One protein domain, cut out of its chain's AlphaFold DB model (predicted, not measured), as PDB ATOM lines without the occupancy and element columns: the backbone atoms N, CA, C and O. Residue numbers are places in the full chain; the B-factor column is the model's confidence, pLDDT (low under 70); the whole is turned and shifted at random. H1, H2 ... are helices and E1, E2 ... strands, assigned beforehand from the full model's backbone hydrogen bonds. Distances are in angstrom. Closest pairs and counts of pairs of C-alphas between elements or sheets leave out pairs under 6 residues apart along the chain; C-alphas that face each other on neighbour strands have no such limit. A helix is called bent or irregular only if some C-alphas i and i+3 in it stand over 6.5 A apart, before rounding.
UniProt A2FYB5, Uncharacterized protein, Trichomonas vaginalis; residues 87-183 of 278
ATOM      1  N   ASP A  87     159.815 195.361 201.918       61.91
ATOM      2  CA  ASP A  87     159.900 196.551 201.062       61.91
ATOM      3  C   ASP A  87     159.231 196.312 199.700       61.91
ATOM      4  O   ASP A  87     158.509 197.159 199.176       61.91
ATOM      5  N   THR A  88     159.366 195.095 199.162       63.41
ATOM      6  CA  THR A  88     158.706 194.705 197.904       63.41
ATOM      7  C   THR A  88     157.188 194.586 198.069       63.41
ATOM      8  O   THR A  88     156.434 194.841 197.128       63.41
ATOM      9  N   TYR A  89     156.716 194.178 199.251       66.19
ATOM     10  CA  TYR A  89     155.284 194.064 199.538       66.19
ATOM     11  C   TYR A  89     154.659 195.415 199.878       66.19
ATOM     12  O   TYR A  89     153.490 195.626 199.559       66.19
ATOM     13  N   GLN A  90     155.424 196.346 200.451       70.94
ATOM     14  CA  GLN A  90     154.951 197.685 200.781       70.94
ATOM     15  C   GLN A  90     154.526 198.468 199.536       70.94
ATOM     16  O   GLN A  90     153.429 199.021 199.511       70.94
ATOM     17  N   GLU A  91     155.321 198.438 198.466       76.81
ATOM     18  CA  GLU A  91     154.957 199.089 197.197       76.81
ATOM     19  C   GLU A  91     153.751 198.421 196.509       76.81
ATOM     20  O   GLU A  91     152.991 199.055 195.767       76.81
ATOM     21  N   ARG A  92     153.550 197.124 196.760       81.69
ATOM     22  CA  ARG A  92     152.504 196.308 196.127       81.69
ATOM     23  C   ARG A  92     151.212 196.212 196.934       81.69
ATOM     24  O   ARG A  92     150.216 195.731 196.398       81.69
ATOM     25  N   ALA A  93     151.202 196.662 198.186       85.50
ATOM     26  CA  ALA A  93     150.009 196.645 199.018       85.50
ATOM     27  C   ALA A  93     148.946 197.571 198.417       85.50
ATOM     28  O   ALA A  93     149.157 198.775 198.301       85.50
ATOM     29  N   SER A  94     147.805 197.014 198.010       89.81
ATOM     30  CA  SER A  94     146.706 197.805 197.438       89.81
ATOM     31  C   SER A  94     145.949 198.584 198.502       89.81
ATOM     32  O   SER A  94     145.422 199.653 198.228       89.81
ATOM     33  N   ILE A  95     145.877 198.025 199.706       94.25
ATOM     34  CA  ILE A  95     145.163 198.611 200.831       94.25
ATOM     35  C   ILE A  95     146.024 198.553 202.089       94.25
ATOM     36  O   ILE A  95     146.818 197.627 202.288       94.25
ATOM     37  N   ILE A  96     145.843 199.555 202.939       94.94
ATOM     38  CA  ILE A  96     146.497 199.703 204.231       94.94
ATOM     39  C   ILE A  96     145.404 199.696 205.292       94.94
ATOM     40  O   ILE A  96     144.471 200.494 205.250       94.94
ATOM     41  N   ILE A  97     145.511 198.789 206.252       95.62
ATOM     42  CA  ILE A  97     144.574 198.656 207.360       95.62
ATOM     43  C   ILE A  97     145.297 199.058 208.631       95.62
ATOM     44  O   ILE A  97     146.335 198.495 208.966       95.62
ATOM     45  N   LYS A  98     144.746 200.034 209.344       96.56
ATOM     46  CA  LYS A  98     145.340 200.587 210.561       96.56
ATOM     47  C   LYS A  98     144.430 200.311 211.743       96.56
ATOM     48  O   LYS A  98     143.295 200.783 211.764       96.56
ATOM     49  N   PHE A  99     144.923 199.571 212.727       96.81
ATOM     50  CA  PHE A  99     144.206 199.278 213.963       96.81
ATOM     51  C   PHE A  99     144.622 200.263 215.052       96.81
ATOM     52  O   PHE A  99     145.756 200.238 215.523       96.81
ATOM     53  N   TRP A 100     143.688 201.114 215.470       97.19
ATOM     54  CA  TRP A 100     143.839 202.009 216.617       97.19
ATOM     55  C   TRP A 100     143.154 201.402 217.850       97.19
ATOM     56  O   TRP A 100     142.410 200.422 217.717       97.19
ATOM     57  N   PRO A 101     143.368 201.949 219.060       95.62
ATOM     58  CA  PRO A 101     142.677 201.480 220.263       95.62
ATOM     59  C   PRO A 101     141.145 201.574 220.190       95.62
ATOM     60  O   PRO A 101     140.458 200.681 220.676       95.62
ATOM     61  N   GLU A 102     140.604 202.619 219.558       96.19
ATOM     62  CA  GLU A 102     139.158 202.918 219.573       96.19
ATOM     63  C   GLU A 102     138.432 202.542 218.270       96.19
ATOM     64  O   GLU A 102     137.241 202.229 218.271       96.19
ATOM     65  N   TYR A 103     139.153 202.544 217.151       96.88
ATOM     66  CA  TYR A 103     138.620 202.281 215.818       96.88
ATOM     67  C   TYR A 103     139.687 201.620 214.940       96.88
ATOM     68  O   TYR A 103     140.846 201.487 215.329       96.88
ATOM     69  N   PHE A 104     139.320 201.220 213.731       97.31
ATOM     70  CA  PHE A 104     140.291 200.902 212.690       97.31
ATOM     71  C   PHE A 104     139.923 201.612 211.392       97.31
ATOM     72  O   PHE A 104     138.768 201.987 211.179       97.31
ATOM     73  N   SER A 105     140.910 201.827 210.531       96.88
ATOM     74  CA  SER A 105     140.711 202.456 209.232       96.88
ATOM     75  C   SER A 105     141.231 201.577 208.106       96.88
ATOM     76  O   SER A 105     142.178 200.810 208.278       96.88
ATOM     77  N   ILE A 106     140.580 201.689 206.953       96.50
ATOM     78  CA  ILE A 106     141.013 201.087 205.695       96.50
ATOM     79  C   ILE A 106     141.309 202.228 204.734       96.50
ATOM     80  O   ILE A 106     140.455 203.086 204.498       96.50
ATOM     81  N   GLU A 107     142.527 202.236 204.216       95.25
ATOM     82  CA  GLU A 107     143.078 203.265 203.347       95.25
ATOM     83  C   GLU A 107     143.564 202.627 202.038       95.25
ATOM     84  O   GLU A 107     144.066 201.505 202.029       95.25
ATOM     85  N   ASP A 108     143.403 203.335 200.925       92.38
ATOM     86  CA  ASP A 108     143.962 202.977 199.612       92.38
ATOM     87  C   ASP A 108     145.161 203.885 199.296       92.38
ATOM     88  O   ASP A 108     145.319 204.949 199.892       92.38
ATOM     89  N   LYS A 109     145.972 203.521 198.298       86.56
ATOM     90  CA  LYS A 109     147.065 204.337 197.744       86.56
ATOM     91  C   LYS A 109     146.616 205.728 197.273       86.56
ATOM     92  O   LYS A 109     147.445 206.605 197.065       86.56
ATOM     93  N   THR A 110     145.314 205.917 197.046       86.19
ATOM     94  CA  THR A 110     144.707 207.200 196.653       86.19
ATOM     95  C   THR A 110     144.315 208.092 197.838       86.19
ATOM     96  O   THR A 110     143.606 209.076 197.632       86.19
ATOM     97  N   ASP A 111     144.719 207.738 199.063       83.56
ATOM     98  CA  ASP A 111     144.365 208.405 200.329       83.56
ATOM     99  C   ASP A 111     142.858 208.447 200.637       83.56
ATOM    100  O   ASP A 111     142.400 209.129 201.557       83.56
ATOM    101  N   LYS A 112     142.043 207.668 199.915       92.12
ATOM    102  CA  LYS A 112     140.670 207.399 200.346       92.12
ATOM    103  C   LYS A 112     140.718 206.565 201.617       92.12
ATOM    104  O   LYS A 112     141.329 205.501 201.625       92.12
ATOM    105  N   ARG A 113     140.029 207.031 202.658       94.25
ATOM    106  CA  ARG A 113     139.987 206.408 203.982       94.25
ATOM    107  C   ARG A 113     138.551 206.178 204.422       94.25
ATOM    108  O   ARG A 113     137.712 207.067 204.290       94.25
ATOM    109  N   ILE A 114     138.288 205.002 204.980       94.94
ATOM    110  CA  ILE A 114     137.038 204.694 205.678       94.94
ATOM    111  C   ILE A 114     137.385 204.237 207.090       94.94
ATOM    112  O   ILE A 114     138.276 203.409 207.275       94.94
ATOM    113  N   GLU A 115     136.686 204.788 208.075       96.38
ATOM    114  CA  GLU A 115     136.898 204.506 209.492       96.38
ATOM    115  C   GLU A 115     135.729 203.728 210.079       96.38
ATOM    116  O   GLU A 115     134.567 203.945 209.729       96.38
ATOM    117  N   PHE A 116     136.055 202.826 210.996       96.12
ATOM    118  CA  PHE A 116     135.119 201.901 211.601       96.12
ATOM    119  C   PHE A 116     135.380 201.799 213.101       96.12
ATOM    120  O   PHE A 116     136.438 201.344 213.536       96.12
ATOM    121  N   GLU A 117     134.392 202.172 213.907       96.94
ATOM    122  CA  GLU A 117     134.407 201.897 215.345       96.94
ATOM    123  C   GLU A 117     134.229 200.395 215.605       96.94
ATOM    124  O   GLU A 117     133.453 199.736 214.912       96.94
ATOM    125  N   TYR A 118     134.869 199.841 216.637       94.56
ATOM    126  CA  TYR A 118     134.725 198.418 216.968       94.56
ATOM    127  C   TYR A 118     133.314 198.079 217.487       94.56
ATOM    128  O   TYR A 118     133.047 198.042 218.687       94.56
ATOM    129  N   LYS A 119     132.387 197.805 216.563       95.06
ATOM    130  CA  LYS A 119     130.994 197.411 216.827       95.06
ATOM    131  C   LYS A 119     130.701 196.011 216.284       95.06
ATOM    132  O   LYS A 119     131.348 195.530 215.357       95.06
ATOM    133  N   GLN A 120     129.653 195.371 216.811       90.94
ATOM    134  CA  GLN A 120     129.300 193.982 216.474       90.94
ATOM    135  C   GLN A 120     129.041 193.750 214.974       90.94
ATOM    136  O   GLN A 120     129.385 192.695 214.451       90.94
ATOM    137  N   HIS A 121     128.497 194.740 214.261       91.69
ATOM    138  CA  HIS A 121     128.214 194.630 212.825       91.69
ATOM    139  C   HIS A 121     129.475 194.596 211.944       91.69
ATOM    140  O   HIS A 121     129.389 194.187 210.792       91.69
ATOM    141  N   ILE A 122     130.637 194.985 212.477       93.69
ATOM    142  CA  ILE A 122     131.923 194.963 211.764       93.69
ATOM    143  C   ILE A 122     132.713 193.676 212.048       93.69
ATOM    144  O   ILE A 122     133.663 193.351 211.339       93.69
ATOM    145  N   CYS A 123     132.278 192.878 213.027       93.31
ATOM    146  CA  CYS A 123     132.892 191.593 213.355       93.31
ATOM    147  C   CYS A 123     133.109 190.672 212.133       93.31
ATOM    148  O   CYS A 123     134.197 190.107 212.042       93.31
ATOM    149  N   PRO A 124     132.185 190.566 211.152       93.31
ATOM    150  CA  PRO A 124     132.425 189.765 209.950       93.31
ATOM    151  C   PRO A 124     133.658 190.207 209.150       93.31
ATOM    152  O   PRO A 124     134.412 189.364 208.686       93.31
ATOM    153  N   ILE A 125     133.907 191.516 209.043       94.06
ATOM    154  CA  ILE A 125     135.069 192.064 208.324       94.06
ATOM    155  C   ILE A 125     136.363 191.730 209.068       94.06
ATOM    156  O   ILE A 125     137.356 191.354 208.456       94.06
ATOM    157  N   LEU A 126     136.349 191.826 210.399       93.62
ATOM    158  CA  LEU A 126     137.505 191.465 211.220       93.62
ATOM    159  C   LEU A 126     137.811 189.962 211.142       93.62
ATOM    160  O   LEU A 126     138.974 189.586 211.052       93.62
ATOM    161  N   GLN A 127     136.781 189.109 211.119       92.81
ATOM    162  CA  GLN A 127     136.938 187.661 210.935       92.81
ATOM    163  C   GLN A 127     137.463 187.305 209.540       92.81
ATOM    164  O   GLN A 127     138.256 186.376 209.393       92.81
ATOM    165  N   ASP A 128     137.006 188.023 208.517       92.88
ATOM    166  CA  ASP A 128     137.498 187.899 207.148       92.88
ATOM    167  C   ASP A 128     138.996 188.242 207.082       92.88
ATOM    168  O   ASP A 128     139.790 187.457 206.555       92.88
ATOM    169  N   LEU A 129     139.405 189.345 207.716       91.25
ATOM    170  CA  LEU A 129     140.809 189.750 207.831       91.25
ATOM    171  C   LEU A 129     141.664 188.731 208.584       91.25
ATOM    172  O   LEU A 129     142.722 188.347 208.091       91.25
ATOM    173  N   GLU A 130     141.191 188.243 209.731       88.44
ATOM    174  CA  GLU A 130     141.871 187.204 210.514       88.44
ATOM    175  C   GLU A 130     142.106 185.934 209.683       88.44
ATOM    176  O   GLU A 130     143.175 185.327 209.733       88.44
ATOM    177  N   LYS A 131     141.124 185.550 208.861       88.31
ATOM    178  CA  LYS A 131     141.198 184.369 207.987       88.31
ATOM    179  C   LYS A 131     141.911 184.627 206.661       88.31
ATOM    180  O   LYS A 131     142.004 183.701 205.855       88.31
ATOM    181  N   CYS A 132     142.377 185.852 206.411       87.25
ATOM    182  CA  CYS A 132     142.943 186.281 205.131       87.25
ATOM    183  C   CYS A 132     142.002 186.015 203.934       87.25
ATOM    184  O   CYS A 132     142.420 185.603 202.843       87.25
ATOM    185  N   LYS A 133     140.699 186.227 204.143       90.50
ATOM    186  CA  LYS A 133     139.649 186.040 203.139       90.50
ATOM    187  C   LYS A 133     138.851 187.318 202.931       90.50
ATOM    188  O   LYS A 133     138.736 188.143 203.822       90.50
ATOM    189  N   ILE A 134     138.274 187.470 201.746       92.12
ATOM    190  CA  ILE A 134     137.367 188.565 201.410       92.12
ATOM    191  C   ILE A 134     135.969 187.969 201.268       92.12
ATOM    192  O   ILE A 134     135.660 187.322 200.262       92.12
ATOM    193  N   GLY A 135     135.140 188.135 202.295       90.69
ATOM    194  CA  GLY A 135     133.721 187.813 202.243       90.69
ATOM    195  C   GLY A 135     132.915 188.913 201.555       90.69
ATOM    196  O   GLY A 135     133.438 189.941 201.126       90.69
ATOM    197  N   LYS A 136     131.598 188.715 201.447       89.00
ATOM    198  CA  LYS A 136     130.710 189.612 200.684       89.00
ATOM    199  C   LYS A 136     130.660 191.036 201.223       89.00
ATOM    200  O   LYS A 136     130.759 191.993 200.455       89.00
ATOM    201  N   MET A 137     130.499 191.171 202.537       90.38
ATOM    202  CA  MET A 137     130.442 192.482 203.180       90.38
ATOM    203  C   MET A 137     131.762 193.223 202.984       90.38
ATOM    204  O   MET A 137     131.762 194.393 202.607       90.38
ATOM    205  N   PHE A 138     132.881 192.518 203.168       93.12
ATOM    206  CA  PHE A 138     134.190 193.118 203.008       93.12
ATOM    207  C   PHE A 138     134.472 193.492 201.546       93.12
ATOM    208  O   PHE A 138     134.896 194.609 201.281       93.12
ATOM    209  N   TYR A 139     134.121 192.634 200.583       91.75
ATOM    210  CA  TYR A 139     134.252 192.936 199.154       91.75
ATOM    211  C   TYR A 139     133.467 194.189 198.743       91.75
ATOM    212  O   TYR A 139     133.989 195.036 198.027       91.75
ATOM    213  N   THR A 140     132.236 194.340 199.241       90.44
ATOM    214  CA  THR A 140     131.383 195.511 198.954       90.44
ATOM    215  C   THR A 140     131.989 196.808 199.500       90.44
ATOM    216  O   THR A 140     131.828 197.880 198.921       90.44
ATOM    217  N   LEU A 141     132.707 196.735 200.622       92.00
ATOM    218  CA  LEU A 141     133.468 197.877 201.126       92.00
ATOM    219  C   LEU A 141     134.698 198.140 200.261       92.00
ATOM    220  O   LEU A 141     134.957 199.288 199.895       92.00
ATOM    221  N   LEU A 142     135.421 197.076 199.905       91.94
ATOM    222  CA  LEU A 142     136.636 197.155 199.106       91.94
ATOM    223  C   LEU A 142     136.383 197.660 197.680       91.94
ATOM    224  O   LEU A 142     137.250 198.325 197.121       91.94
ATOM    225  N   SER A 143     135.192 197.444 197.111       89.69
ATOM    226  CA  SER A 143     134.835 197.939 195.773       89.69
ATOM    227  C   SER A 143     134.821 199.467 195.648       89.69
ATOM    228  O   SER A 143     134.802 199.987 194.537       89.69
ATOM    229  N   ASN A 144     134.850 200.196 196.769       90.50
ATOM    230  CA  ASN A 144     134.974 201.656 196.770       90.50
ATOM    231  C   ASN A 144     136.421 202.146 196.554       90.50
ATOM    232  O   ASN A 144     136.638 203.341 196.318       90.50
ATOM    233  N   PHE A 145     137.397 201.241 196.635       92.50
ATOM    234  CA  PHE A 145     138.825 201.517 196.508       92.50
ATOM    235  C   PHE A 145     139.384 200.974 195.190       92.50
ATOM    236  O   PHE A 145     138.782 200.116 194.538       92.50
ATOM    237  N   LYS A 146     140.554 201.468 194.780       89.44
ATOM    238  CA  LYS A 146     141.229 201.000 193.569       89.44
ATOM    239  C   LYS A 146     142.151 199.823 193.906       89.44
ATOM    240  O   LYS A 146     143.323 199.999 194.203       89.44
ATOM    241  N   LEU A 147     141.609 198.610 193.841       90.44
ATOM    242  CA  LEU A 147     142.330 197.388 194.212       90.44
ATOM    243  C   LEU A 147     143.207 196.862 193.066       90.44
ATOM    244  O   LEU A 147     142.747 196.757 191.927       90.44
ATOM    245  N   GLU A 148     144.439 196.451 193.374       89.50
ATOM    246  CA  GLU A 148     145.327 195.750 192.442       89.50
ATOM    247  C   GLU A 148     145.338 194.255 192.792       89.50
ATOM    248  O   GLU A 148     145.814 193.837 193.846       89.50
ATOM    249  N   PHE A 149     144.790 193.424 191.903       86.31
ATOM    250  CA  PHE A 149     144.766 191.978 192.105       86.31
ATOM    251  C   PHE A 149     146.011 191.319 191.512       86.31
ATOM    252  O   PHE A 149     146.315 191.486 190.332       86.31
ATOM    253  N   ILE A 150     146.676 190.489 192.310       82.00
ATOM    254  CA  ILE A 150     147.801 189.651 191.899       82.00
ATOM    255  C   ILE A 150     147.359 188.200 192.063       82.00
ATOM    256  O   ILE A 150     147.132 187.729 193.173       82.00
ATOM    257  N   ASN A 151     147.187 187.489 190.945       78.25
ATOM    258  CA  ASN A 151     146.714 186.095 190.927       78.25
ATOM    259  C   ASN A 151     145.396 185.875 191.699       78.25
ATOM    260  O   ASN A 151     145.235 184.883 192.405       78.25
ATOM    261  N   GLY A 152     144.459 186.823 191.593       76.69
ATOM    262  CA  GLY A 152     143.169 186.753 192.290       76.69
ATOM    263  C   GLY A 152     143.239 187.037 193.796       76.69
ATOM    264  O   GLY A 152     142.237 186.866 194.489       76.69
ATOM    265  N   LYS A 153     144.392 187.487 194.299       85.69
ATOM    266  CA  LYS A 153     144.583 187.939 195.680       85.69
ATOM    267  C   LYS A 153     144.903 189.426 195.736       85.69
ATOM    268  O   LYS A 153     145.380 189.998 194.759       85.69
ATOM    269  N   ILE A 154     144.673 190.031 196.893       91.00
ATOM    270  CA  ILE A 154     145.040 191.416 197.190       91.00
ATOM    271  C   ILE A 154     146.100 191.402 198.280       91.00
ATOM    272  O   ILE A 154     145.919 190.759 199.312       91.00
ATOM    273  N   ILE A 155     147.192 192.131 198.077       90.69
ATOM    274  CA  ILE A 155     148.191 192.338 199.127       90.69
ATOM    275  C   ILE A 155     147.727 193.499 200.002       90.69
ATOM    276  O   ILE A 155     147.411 194.579 199.502       90.69
ATOM    277  N   THR A 156     147.691 193.266 201.307       91.62
ATOM    278  CA  THR A 156     147.256 194.236 202.311       91.62
ATOM    279  C   THR A 156     148.373 194.478 203.306       91.62
ATOM    280  O   THR A 156     148.957 193.522 203.814       91.62
ATOM    281  N   SER A 157     148.648 195.746 203.602       92.44
ATOM    282  CA  SER A 157     149.483 196.132 204.738       92.44
ATOM    283  C   SER A 157     148.593 196.314 205.962       92.44
ATOM    284  O   SER A 157     147.539 196.936 205.872       92.44
ATOM    285  N   ILE A 158     148.989 195.751 207.094       92.62
ATOM    286  CA  ILE A 158     148.273 195.840 208.361       92.62
ATOM    287  C   ILE A 158     149.215 196.463 209.384       92.62
ATOM    288  O   ILE A 158     150.300 195.941 209.628       92.62
ATOM    289  N   ILE A 159     148.789 197.563 209.991       93.19
ATOM    290  CA  ILE A 159     149.553 198.295 210.999       93.19
ATOM    291  C   ILE A 159     148.734 198.308 212.284       93.19
ATOM    292  O   ILE A 159     147.584 198.749 212.285       93.19
ATOM    293  N   ASP A 160     149.309 197.813 213.373       92.56
ATOM    294  CA  ASP A 160     148.665 197.774 214.681       92.56
ATOM    295  C   ASP A 160     149.309 198.785 215.635       92.56
ATOM    296  O   ASP A 160     150.442 198.602 216.086       92.56
ATOM    297  N   PHE A 161     148.554 199.841 215.949       93.94
ATOM    298  CA  PHE A 161     148.920 200.906 216.886       93.94
ATOM    299  C   PHE A 161     148.425 200.637 218.316       93.94
ATOM    300  O   PHE A 161     148.604 201.472 219.201       93.94
ATOM    301  N   ARG A 162     147.757 199.503 218.572       90.06
ATOM    302  CA  ARG A 162     147.240 199.164 219.911       90.06
ATOM    303  C   ARG A 162     148.344 198.711 220.863       90.06
ATOM    304  O   ARG A 162     148.191 198.838 222.075       90.06
ATOM    305  N   ASN A 163     149.434 198.185 220.312       84.00
ATOM    306  CA  ASN A 163     150.600 197.724 221.053       84.00
ATOM    307  C   ASN A 163     151.770 198.697 220.865       84.00
ATOM    308  O   ASN A 163     151.915 199.321 219.817       84.00
ATOM    309  N   THR A 164     152.634 198.790 221.876       89.62
ATOM    310  CA  THR A 164     153.919 199.498 221.801       89.62
ATOM    311  C   THR A 164     155.054 198.489 222.013       89.62
ATOM    312  O   THR A 164     155.109 197.900 223.098       89.62
ATOM    313  N   PRO A 165     155.965 198.272 221.046       87.94
ATOM    314  CA  PRO A 165     156.087 198.969 219.762       87.94
ATOM    315  C   PRO A 165     154.974 198.612 218.764       87.94
ATOM    316  O   PRO A 165     154.361 197.548 218.862       87.94
ATOM    317  N   GLU A 166     154.751 199.512 217.805       87.75
ATOM    318  CA  GLU A 166     153.825 199.310 216.686       87.75
ATOM    319  C   GLU A 166     154.210 198.064 215.885       87.75
ATOM    320  O   GLU A 166     155.396 197.779 215.680       87.75
ATOM    321  N   GLN A 167     153.208 197.326 215.415       83.31
ATOM    322  CA  GLN A 167     153.425 196.084 214.680       83.31
ATOM    323  C   GLN A 167     152.993 196.231 213.224       83.31
ATOM    324  O   GLN A 167     151.911 196.739 212.937       83.31
ATOM    325  N   TYR A 168     153.840 195.755 212.313       84.44
ATOM    326  CA  TYR A 168     153.633 195.831 210.872       84.44
ATOM    327  C   TYR A 168     153.529 194.418 210.308       84.44
ATOM    328  O   TYR A 168     154.413 193.587 210.514       84.44
ATOM    329  N   PHE A 169     152.451 194.154 209.582       84.31
ATOM    330  CA  PHE A 169     152.178 192.868 208.961       84.31
ATOM    331  C   PHE A 169     151.751 193.061 207.511       84.31
ATOM    332  O   PHE A 169     151.217 194.099 207.126       84.31
ATOM    333  N   PHE A 170     151.949 192.023 206.709       86.06
ATOM    334  CA  PHE A 170     151.422 191.953 205.354       86.06
ATOM    335  C   PHE A 170     150.638 190.662 205.202       86.06
ATOM    336  O   PHE A 170     151.077 189.605 205.656       86.06
ATOM    337  N   ALA A 171     149.475 190.759 204.573       85.50
ATOM    338  CA  ALA A 171     148.587 189.632 204.354       85.50
ATOM    339  C   ALA A 171     148.134 189.587 202.896       85.50
ATOM    340  O   ALA A 171     147.816 190.613 202.292       85.50
ATOM    341  N   GLU A 172     148.074 188.381 202.341       89.06
ATOM    342  CA  GLU A 172     147.426 188.134 201.058       89.06
ATOM    343  C   GLU A 172     145.965 187.762 201.300       89.06
ATOM    344  O   GLU A 172     145.660 186.681 201.804       89.06
ATOM    345  N   LEU A 173     145.051 188.641 200.913       89.75
ATOM    346  CA  LEU A 173     143.623 188.395 201.008       89.75
ATOM    347  C   LEU A 173     143.130 187.689 199.747       89.75
ATOM    348  O   LEU A 173     143.331 188.169 198.632       89.75
ATOM    349  N   SER A 174     142.455 186.558 199.927       89.88
ATOM    350  CA  SER A 174     141.845 185.784 198.840       89.88
ATOM    351  C   SER A 174     140.325 185.910 198.861       89.88
ATOM    352  O   SER A 174     139.718 185.981 199.926       89.88
ATOM    353  N   ILE A 175     139.674 185.939 197.698       88.00
ATOM    354  CA  ILE A 175     138.206 185.973 197.647       88.00
ATOM    355  C   ILE A 175     137.651 184.674 198.243       88.00
ATOM    356  O   ILE A 175     138.053 183.578 197.849       88.00
ATOM    357  N   SER A 176     136.735 184.791 199.209       84.69
ATOM    358  CA  SER A 176     136.104 183.622 199.823       84.69
ATOM    359  C   SER A 176     135.205 182.904 198.815       84.69
ATOM    360  O   SER A 176     134.473 183.543 198.060       84.69
ATOM    361  N   SER A 177     135.168 181.571 198.862       76.44
ATOM    362  CA  SER A 177     134.212 180.771 198.084       76.44
ATOM    363  C   SER A 177     132.764 181.190 198.347       76.44
ATOM    364  O   SER A 177     131.945 181.180 197.435       76.44
ATOM    365  N   ASP A 178     132.454 181.617 199.575       73.50
ATOM    366  CA  ASP A 178     131.099 182.007 199.985       73.50
ATOM    367  C   ASP A 178     130.592 183.251 199.247       73.50
ATOM    368  O   ASP A 178     129.391 183.388 199.011       73.50
ATOM    369  N   PHE A 179     131.505 184.137 198.836       74.19
ATOM    370  CA  PHE A 179     131.169 185.289 198.006       74.19
ATOM    371  C   PHE A 179     130.576 184.831 196.670       74.19
ATOM    372  O   PHE A 179     129.475 185.240 196.297       74.19
ATOM    373  N   ILE A 180     131.260 183.890 196.021       68.38
ATOM    374  CA  ILE A 180     130.908 183.346 194.707       68.38
ATOM    375  C   ILE A 180     129.550 182.649 194.770       68.38
ATOM    376  O   ILE A 180     128.697 182.885 193.920       68.38
ATOM    377  N   ARG A 181     129.286 181.876 195.830       66.50
ATOM    378  CA  ARG A 181     127.992 181.189 196.014       66.50
ATOM    379  C   ARG A 181     126.791 182.124 196.014       66.50
ATOM    380  O   ARG A 181     125.695 181.726 195.637       66.50
ATOM    381  N   SER A 182     126.983 183.353 196.483       65.94
ATOM    382  CA  SER A 182     125.877 184.274 196.729       65.94
ATOM    383  C   SER A 182     125.390 185.025 195.484       65.94
ATOM    384  O   SER A 182     124.232 185.453 195.471       65.94
ATOM    385  N   ASP A 183     126.237 185.168 194.458       63.97
ATOM    386  CA  ASP A 183     125.938 185.981 193.270       63.97
ATOM    387  C   ASP A 183     125.455 185.142 192.073       63.97
ATOM    388  O   ASP A 183     124.655 185.612 191.264       63.97
TER     389      ASP A 183
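AT A GLANCE: This is residues 87 to 183 of the 278 residues of an uncharacterized protein of Trichomonas vaginalis (UniProt A2FYB5). A twisted sheet of five strands forms a wall, with the short helix H1 slanting over one face and H2 on the opposite face, beside the strands rather than over them, while H3 stands at the sheet's level and touches H2 at about a right angle. H4 is off the sheet, following E5 at the far end of the longest axis and close to H3. The printed part has 97 residues, with four named helices and five named strands in the order H1 E1 E2 E3 H2 H3 E4 E5 H4. The mixed sheet runs E3 E2 E1 E4 E5, and the class is mixed, helices and strands. The whole is compact, with a radius of gyration of the C-alphas of 13.0 A and spans of 41 by 34 by 23 A.

IN THESE COORDINATES: H1, residues 87 to 92, begins at C-alpha 87 (159.900, 196.551, 201.062). E1 is residues 95 to 99, E2 residues 103 to 108, 17.1 A long, and E3 residues 113 to 117. H2, residues 120 to 130, is 15.5 A long and irregular: C-alphas 121 and 124 are 7.0 A apart. H3 is residues 136 to 142. E4, residues 153 to 160, is 21.8 A long, and E5, residues 167 to 175, is 25.0 A long. H4, residues 177 to 183, ends at C-alpha 183 (125.938, 185.981, 193.270).

HOW THE PARTS SIT: E1, E2 and E3 form a meander, each strand the antiparallel neighbour of the one before; N 98 and O 105 are 2.9 A apart and N 116 and O 104 2.8 A, within hydrogen-bond range. E1 and E4 are parallel, with N 97 and O 157 at 2.8 A. E4 and E5 form an antiparallel hairpin, with N 156 and O 171 at 2.8 A. E3, H2 H3 and E4 form a split strand-helix-strand unit, two strands running the same way with E2 and E1 between them, and its crossover is right-handed. H1 is on the sheet at a height of 9.2 A, slantwise to the strands at 48 degrees to E4 on the local plane; the closest C-alphas are those of Arg 92 and Ile 155, 6.6 A apart. H2 is on the opposite face, at a height of 6.6 A, over none of the strands. H2 and H3 touch, about perpendicular at 81 degrees, with the C-alphas of Ile 125 and Phe 138 closest at 5.5 A. H3 stands at the sheet's level, at a height of 3.4 A. H3 and H4 are close but not clearly touching; their closest C-alphas, those of Lys 136 and Phe 179, are 5.1 A apart. In H3 every O i to N i+4 pair is within hydrogen-bond range, against 5 of 7 in H2, 2 of 3 in H4 and 0 of 2 in H1, which has 2 of 3 O i to N i+3 pairs within range.

THE WHOLE: The two C-alphas farthest apart, those of Thr 164 and Asp 183, are 42.2 A apart. The printed part has no cut and no long link. The mean pLDDT of the printed part is 88.1; residues 87 to 89 and 180 to 183 are under 70.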